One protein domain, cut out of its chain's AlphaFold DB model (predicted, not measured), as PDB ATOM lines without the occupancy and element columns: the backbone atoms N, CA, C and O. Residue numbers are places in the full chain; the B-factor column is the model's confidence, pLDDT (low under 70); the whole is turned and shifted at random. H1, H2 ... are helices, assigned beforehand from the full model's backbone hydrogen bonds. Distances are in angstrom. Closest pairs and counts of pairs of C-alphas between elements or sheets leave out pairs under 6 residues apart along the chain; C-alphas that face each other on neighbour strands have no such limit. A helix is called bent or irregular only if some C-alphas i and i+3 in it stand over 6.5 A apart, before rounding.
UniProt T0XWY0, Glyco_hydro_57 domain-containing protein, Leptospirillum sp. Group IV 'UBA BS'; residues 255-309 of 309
ATOM      1  N   LYS A 255     114.059 100.470 101.374       76.94
ATOM      2  CA  LYS A 255     113.323 101.127 102.470       76.94
ATOM      3  C   LYS A 255     114.182 102.096 103.275       76.94
ATOM      4  O   LYS A 255     113.681 103.104 103.751       76.94
ATOM      5  N   GLU A 256     115.447 101.746 103.484       78.88
ATOM      6  CA  GLU A 256     116.350 102.453 104.406       78.88
ATOM      7  C   GLU A 256     117.635 102.939 103.729       78.88
ATOM      8  O   GLU A 256     118.455 103.599 104.365       78.88
ATOM      9  N   GLY A 257     117.846 102.551 102.475       85.50
ATOM     10  CA  GLY A 257     119.028 102.855 101.689       85.50
ATOM     11  C   GLY A 257     118.732 103.812 100.542       85.50
ATOM     12  O   GLY A 257     117.584 104.178 100.291       85.50
ATOM     13  N   TYR A 258     119.785 104.192  99.823       89.56
ATOM     14  CA  TYR A 258     119.705 105.176  98.741       89.56
ATOM     15  C   TYR A 258     118.635 104.852  97.681       89.56
ATOM     16  O   TYR A 258     117.896 105.765  97.330       89.56
ATOM     17  N   PRO A 259     118.470 103.603  97.186       91.19
ATOM     18  CA  PRO A 259     117.569 103.325  96.061       91.19
ATOM     19  C   PRO A 259     116.090 103.666  96.288       91.19
ATOM     20  O   PRO A 259     115.341 103.725  95.319       91.19
ATOM     21  N   GLY A 260     115.660 103.858  97.541       88.94
ATOM     22  CA  GLY A 260     114.293 104.261  97.883       88.94
ATOM     23  C   GLY A 260     114.020 105.763  97.792       88.94
ATOM     24  O   GLY A 260     112.892 106.180  98.052       88.94
ATOM     25  N   ASP A 261     115.031 106.577  97.475       91.81
ATOM     26  CA  ASP A 261     114.897 108.030  97.415       91.81
ATOM     27  C   ASP A 261     113.860 108.468  96.370       91.81
ATOM     28  O   ASP A 261     113.779 107.930  95.265       91.81
ATOM     29  N   PHE A 262     113.067 109.481  96.716       93.50
ATOM     30  CA  PHE A 262     111.973 109.966  95.879       93.50
ATOM     31  C   PHE A 262     112.429 110.686  94.603       93.50
ATOM     32  O   PHE A 262     111.624 110.899  93.696       93.50
ATOM     33  N   ALA A 263     113.708 111.041  94.498       92.44
ATOM     34  CA  ALA A 263     114.298 111.548  93.268       92.44
ATOM     35  C   ALA A 263     114.669 110.436  92.266       92.44
ATOM     36  O   ALA A 263     115.007 110.742  91.121       92.44
ATOM     37  N   TYR A 264     114.638 109.156  92.659       95.06
ATOM     38  CA  TYR A 264     114.987 108.051  91.768       95.06
ATOM     39  C   TYR A 264     113.815 107.549  90.932       95.06
ATOM     40  O   TYR A 264     112.655 107.624  91.321       95.06
ATOM     41  N   ARG A 265     114.156 107.004  89.760       95.88
ATOM     42  CA  ARG A 265     113.232 106.400  88.797       95.88
ATOM     43  C   ARG A 265     112.464 105.239  89.433       95.88
ATOM     44  O   ARG A 265     113.073 104.317  89.971       95.88
ATOM     45  N   ASP A 266     111.142 105.240  89.296       95.12
ATOM     46  CA  ASP A 266     110.295 104.126  89.710       95.12
ATOM     47  C   ASP A 266     110.459 102.954  88.733       95.12
ATOM     48  O   ASP A 266     110.229 103.071  87.527       95.12
ATOM     49  N   PHE A 267     110.876 101.800  89.254       93.81
ATOM     50  CA  PHE A 267     111.112 100.614  88.436       93.81
ATOM     51  C   PHE A 267     109.819 100.001  87.877       93.81
ATOM     52  O   PHE A 267     109.864  99.354  86.829       93.81
ATOM     53  N   TYR A 268     108.683 100.177  88.552       93.25
ATOM     54  CA  TYR A 268     107.439  99.468  88.247       93.25
ATOM     55  C   TYR A 268     106.479 100.259  87.347       93.25
ATOM     56  O   TYR A 268     105.474  99.706  86.907       93.25
ATOM     57  N   ARG A 269     106.784 101.524  87.027       94.50
ATOM     58  CA  ARG A 269     106.016 102.329  86.063       94.50
ATOM     59  C   ARG A 269     106.711 102.372  84.711       94.50
ATOM     60  O   ARG A 269     107.761 102.992  84.570       94.50
ATOM     61  N   ASP A 270     106.098 101.759  83.710       97.31
ATOM     62  CA  ASP A 270     106.649 101.642  82.361       97.31
ATOM     63  C   ASP A 270     105.564 101.910  81.315       97.31
ATOM     64  O   ASP A 270     104.420 101.464  81.460       97.31
ATOM     65  N   ILE A 271     105.931 102.592  80.227       97.62
ATOM     66  CA  ILE A 271     104.984 102.944  79.164       97.62
ATOM     67  C   ILE A 271     104.343 101.726  78.484       97.62
ATOM     68  O   ILE A 271     103.254 101.848  77.925       97.62
ATOM     69  N   GLY A 272     104.963 100.545  78.567       97.12
ATOM     70  CA  GLY A 272     104.400  99.286  78.077       97.12
ATOM     71  C   GLY A 272     103.115  98.856  78.793       97.12
ATOM     72  O   GLY A 272     102.299  98.125  78.220       97.12
ATOM     73  N   TYR A 273     102.884  99.358  80.008       96.06
ATOM     74  CA  TYR A 273     101.629  99.178  80.740       96.06
ATOM     75  C   TYR A 273     100.687 100.377  80.607       96.06
ATOM     76  O   TYR A 273      99.474 100.179  80.571       96.06
ATOM     77  N   ASP A 274     101.232 101.588  80.484       95.00
ATOM     78  CA  ASP A 274     100.453 102.830  80.534       95.00
ATOM     79  C   ASP A 274      99.834 103.248  79.197       95.00
ATOM     80  O   ASP A 274      98.728 103.787  79.163       95.00
ATOM     81  N   LEU A 275     100.553 103.048  78.091       97.00
ATOM     82  CA  LEU A 275     100.126 103.538  76.783       97.00
ATOM     83  C   LEU A 275      99.194 102.556  76.076       97.00
ATOM     84  O   LEU A 275      99.058 101.388  76.455       97.00
ATOM     85  N   ASP A 276      98.561 103.039  75.008       97.12
ATOM     86  CA  ASP A 276      97.753 102.215  74.115       97.12
ATOM     87  C   ASP A 276      98.516 100.955  73.666       97.12
ATOM     88  O   ASP A 276      99.705 101.008  73.346       97.12
ATOM     89  N   TYR A 277      97.829  99.811  73.690       96.69
ATOM     90  CA  TYR A 277      98.467  98.521  73.447       96.69
ATOM     91  C   TYR A 277      98.973  98.405  72.009       96.69
ATOM     92  O   TYR A 277     100.107  97.979  71.811       96.69
ATOM     93  N   ASP A 278      98.190  98.829  71.014       96.38
ATOM     94  CA  ASP A 278      98.590  98.718  69.609       96.38
ATOM     95  C   ASP A 278      99.793  99.612  69.290       96.38
ATOM     96  O   ASP A 278     100.624  99.255  68.451       96.38
ATOM     97  N   TYR A 279      99.932 100.731  70.007       97.31
ATOM     98  CA  TYR A 279     101.106 101.596  69.928       97.31
ATOM     99  C   TYR A 279     102.387 100.925  70.456       97.31
ATOM    100  O   TYR A 279     103.418 100.987  69.783       97.31
ATOM    101  N   VAL A 280     102.343 100.284  71.634       97.19
ATOM    102  CA  VAL A 280     103.542  99.690  72.267       97.19
ATOM    103  C   VAL A 280     103.832  98.255  71.832       97.19
ATOM    104  O   VAL A 280     104.985  97.836  71.900       97.19
ATOM    105  N   ARG A 281     102.825  97.508  71.364       95.62
ATOM    106  CA  ARG A 281     102.913  96.081  71.009       95.62
ATOM    107  C   ARG A 281     104.126  95.723  70.140       95.62
ATOM    108  O   ARG A 281     104.783  94.740  70.474       95.62
ATOM    109  N   PRO A 282     104.491  96.481  69.082       94.75
ATOM    110  CA  PRO A 282     105.660  96.155  68.255       94.75
ATOM    111  C   PRO A 282     107.000  96.196  69.007       94.75
ATOM    112  O   PRO A 282     107.989  95.637  68.538       94.75
ATOM    113  N   TYR A 283     107.036  96.865  70.162       95.44
ATOM    114  CA  TYR A 283     108.224  97.075  70.983       95.44
ATOM    115  C   TYR A 283     108.217  96.244  72.265       95.44
ATOM    116  O   TYR A 283     109.103  96.416  73.100       95.44
ATOM    117  N   LEU A 284     107.244  95.357  72.463       93.38
ATOM    118  CA  LEU A 284     107.268  94.423  73.581       93.38
ATOM    119  C   LEU A 284     108.104  93.194  73.213       93.38
ATOM    120  O   LEU A 284     108.071  92.723  72.078       93.38
ATOM    121  N   HIS A 285     108.864  92.669  74.176       89.62
ATOM    122  CA  HIS A 285     109.559  91.384  74.032       89.62
ATOM    123  C   HIS A 285     108.733  90.254  74.660       89.62
ATOM    124  O   HIS A 285     109.198  89.497  75.506       89.62
ATOM    125  N   THR A 286     107.457  90.210  74.292       85.56
ATOM    126  CA  THR A 286     106.456  89.275  74.804       85.56
ATOM    127  C   THR A 286     105.667  88.707  73.629       85.56
ATOM    128  O   THR A 286     105.490  89.375  72.610       85.56
ATOM    129  N   ASP A 287     105.150  87.488  73.774       83.94
ATOM    130  CA  ASP A 287     104.244  86.885  72.790       83.94
ATOM    131  C   ASP A 287     102.778  87.256  73.089       83.94
ATOM    132  O   ASP A 287     101.952  86.413  73.434       83.94
ATOM    133  N   GLY A 288     102.469  88.559  73.065       83.25
ATOM    134  CA  GLY A 288     101.105  89.093  73.212       83.25
ATOM    135  C   GLY A 288     100.787  89.836  74.523       83.25
ATOM    136  O   GLY A 288     100.232  90.929  74.460       83.25
ATOM    137  N   PRO A 289     101.087  89.328  75.729       89.56
ATOM    138  CA  PRO A 289     100.821  90.073  76.961       89.56
ATOM    139  C   PRO A 289     101.576  91.408  77.036       89.56
ATOM    140  O   PRO A 289     102.655  91.553  76.464       89.56
ATOM    141  N   ARG A 290     101.053  92.377  77.800       94.44
ATOM    142  CA  ARG A 290     101.807  93.600  78.126       94.44
ATOM    143  C   ARG A 290     103.080  93.261  78.906       94.44
ATOM    144  O   ARG A 290     103.083  92.362  79.746       94.44
ATOM    145  N   GLY A 291     104.136  94.025  78.654       93.00
ATOM    146  CA  GLY A 291     105.437  93.888  79.299       93.00
ATOM    147  C   GLY A 291     106.124  95.240  79.456       93.00
ATOM    148  O   GLY A 291     105.640  96.247  78.940       93.00
ATOM    149  N   MET A 292     107.263  95.259  80.146       95.38
ATOM    150  CA  MET A 292     108.099  96.456  80.232       95.38
ATOM    151  C   MET A 292     108.795  96.727  78.892       95.38
ATOM    152  O   MET A 292     109.330  95.826  78.242       95.38
ATOM    153  N   THR A 293     108.807  97.989  78.483       96.44
ATOM    154  CA  THR A 293     109.597  98.474  77.347       96.44
ATOM    155  C   THR A 293     111.008  98.873  77.775       96.44
ATOM    156  O   THR A 293     111.931  98.753  76.978       96.44
ATOM    157  N   GLY A 294     111.187  99.323  79.020       96.06
ATOM    158  CA  GLY A 294     112.405  99.958  79.526       96.06
ATOM    159  C   GLY A 294     112.305 101.488  79.596       96.06
ATOM    160  O   GLY A 294     113.114 102.125  80.268       96.06
ATOM    161  N   LEU A 295     111.296 102.098  78.961       98.00
ATOM    162  CA  LEU A 295     111.038 103.535  79.051       98.00
ATOM    163  C   LEU A 295     110.111 103.806  80.244       98.00
ATOM    164  O   LEU A 295     108.898 103.593  80.198       98.00
ATOM    165  N   LYS A 296     110.722 104.273  81.333       97.81
ATOM    166  CA  LYS A 296     110.079 104.492  82.637       97.81
ATOM    167  C   LYS A 296     110.177 105.961  83.014       97.81
ATOM    168  O   LYS A 296     111.284 106.467  83.205       97.81
ATOM    169  N   TYR A 297     109.035 106.638  83.055       97.25
ATOM    170  CA  TYR A 297     108.968 108.102  83.132       97.25
ATOM    171  C   TYR A 297     108.682 108.667  84.510       97.25
ATOM    172  O   TYR A 297     108.681 109.878  84.657       97.25
ATOM    173  N   HIS A 298     108.413 107.813  85.487       96.94
ATOM    174  CA  HIS A 298     107.996 108.262  86.803       96.94
ATOM    175  C   HIS A 298     109.123 108.077  87.809       96.94
ATOM    176  O   HIS A 298     109.953 107.170  87.671       96.94
ATOM    177  N   ARG A 299     109.107 108.894  88.856       95.88
ATOM    178  CA  ARG A 299     109.967 108.765  90.032       95.88
ATOM    179  C   ARG A 299     109.237 108.089  91.192       95.88
ATOM    180  O   ARG A 299     108.003 108.064  91.268       95.88
ATOM    181  N   ILE A 300     109.999 107.566  92.145       93.75
ATOM    182  CA  ILE A 300     109.458 107.033  93.392       93.75
ATOM    183  C   ILE A 300     108.755 108.185  94.123       93.75
ATOM    184  O   ILE A 300     109.347 109.210  94.427       93.75
ATOM    185  N   THR A 301     107.459 108.034  94.381       90.00
ATOM    186  CA  THR A 301     106.646 109.081  95.035       90.00
ATOM    187  C   THR A 301     106.020 108.578  96.335       90.00
ATOM    188  O   THR A 301     105.902 109.302  97.318       90.00
ATOM    189  N   GLY A 302     105.635 107.303  96.355       84.19
ATOM    190  CA  GLY A 302     104.956 106.659  97.467       84.19
ATOM    191  C   GLY A 302     104.568 105.219  97.118       84.19
ATOM    192  O   GLY A 302     104.958 104.718  96.059       84.19
ATOM    193  N   PRO A 303     103.802 104.540  97.987       80.88
ATOM    194  CA  PRO A 303     103.457 103.127  97.825       80.88
ATOM    195  C   PRO A 303     102.305 102.863  96.840       80.88
ATOM    196  O   PRO A 303     101.998 101.704  96.581       80.88
ATOM    197  N   THR A 304     101.638 103.901  96.331       84.81
ATOM    198  CA  THR A 304     100.480 103.785  95.426       84.81
ATOM    199  C   THR A 304     100.900 103.869  93.960       84.81
ATOM    200  O   THR A 304     102.025 104.261  93.664       84.81
ATOM    201  N   ASP A 305      99.980 103.562  93.040       78.75
ATOM    202  CA  ASP A 305     100.203 103.674  91.586       78.75
ATOM    203  C   ASP A 305     100.193 105.122  91.066       78.75
ATOM    204  O   ASP A 305     100.569 105.379  89.922       78.75
ATOM    205  N   GLN A 306      99.786 106.086  91.898       84.38
ATOM    206  CA  GLN A 306      99.884 107.506  91.574       84.38
ATOM    207  C   GLN A 306     101.328 107.957  91.776       84.38
ATOM    208  O   GLN A 306     101.794 108.088  92.910       84.38
ATOM    209  N   LYS A 307     102.039 108.170  90.670       89.38
ATOM    210  CA  LYS A 307     103.432 108.612  90.675       89.38
ATOM    211  C   LYS A 307     103.580 109.943  89.964       89.38
ATOM    212  O   LYS A 307     102.855 110.228  89.015       89.38
ATOM    213  N   GLU A 308     104.553 110.712  90.416       90.50
ATOM    214  CA  GLU A 308     105.008 111.924  89.751       90.50
ATOM    215  C   GLU A 308     106.073 111.599  88.696       90.50
ATOM    216  O   GLU A 308     106.666 110.513  88.706       90.50
ATOM    217  N   VAL A 309     106.287 112.549  87.786       86.12
ATOM    218  CA  VAL A 309     107.304 112.501  86.723       86.12
ATOM    219  C   VAL A 309     108.670 112.886  87.274       86.12
ATOM    220  O   VAL A 309     108.753 113.916  87.982       86.12
TER     221      VAL A 309
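AT A GLANCE: This is residues 255 to 309 of the 309 residues of the protein "Glyco_hydro_57 domain-containing protein" of Leptospirillum sp. Group IV 'UBA BS' (UniProt T0XWY0). Little regular structure is here: this is a loose, elongated run of loops, with two short helices, H1 then H2, making a corner towards one end. Residues 255 to 270 lead in from the other end, and residues 284 to 309 fold back that way. The printed part has 55 residues, only 11 of them in named elements, and no named strand; the class is all helix. It is loose, with a radius of gyration of the C-alphas of 12.8 A, and spans 37 by 17 by 15 A.

HOW THE PARTS SIT: Go from Lys 255 to H1, residues 271 to 274, then over a tight link to H2, residues 277 to 283. They touch only at the corner, and only just, with 3 pairs of C-alphas within 8 A; the closest, Gly 272 and Val 280, are 5.9 A apart. H1 is too short for an O i to N i+4 pair; H2 has 1 of 3 within hydrogen-bond range, and 2 of 4 O i to N i+3 pairs.

IN THESE COORDINATES: Find C-alpha 271 at (104.984, 102.944, 79.164); H1 runs 4.7 A from there. H2 runs 10.2 A to C-alpha 283 at (108.224, 97.075, 70.983), and is irregular: C-alphas 279 and 282 are 7.3 A apart.

THE WHOLE: The C-alphas farthest apart, Glu 256 and Asp 278, are 39.2 A apart. The printed part has no cut, and no printed residue is under 70 in pLDDT.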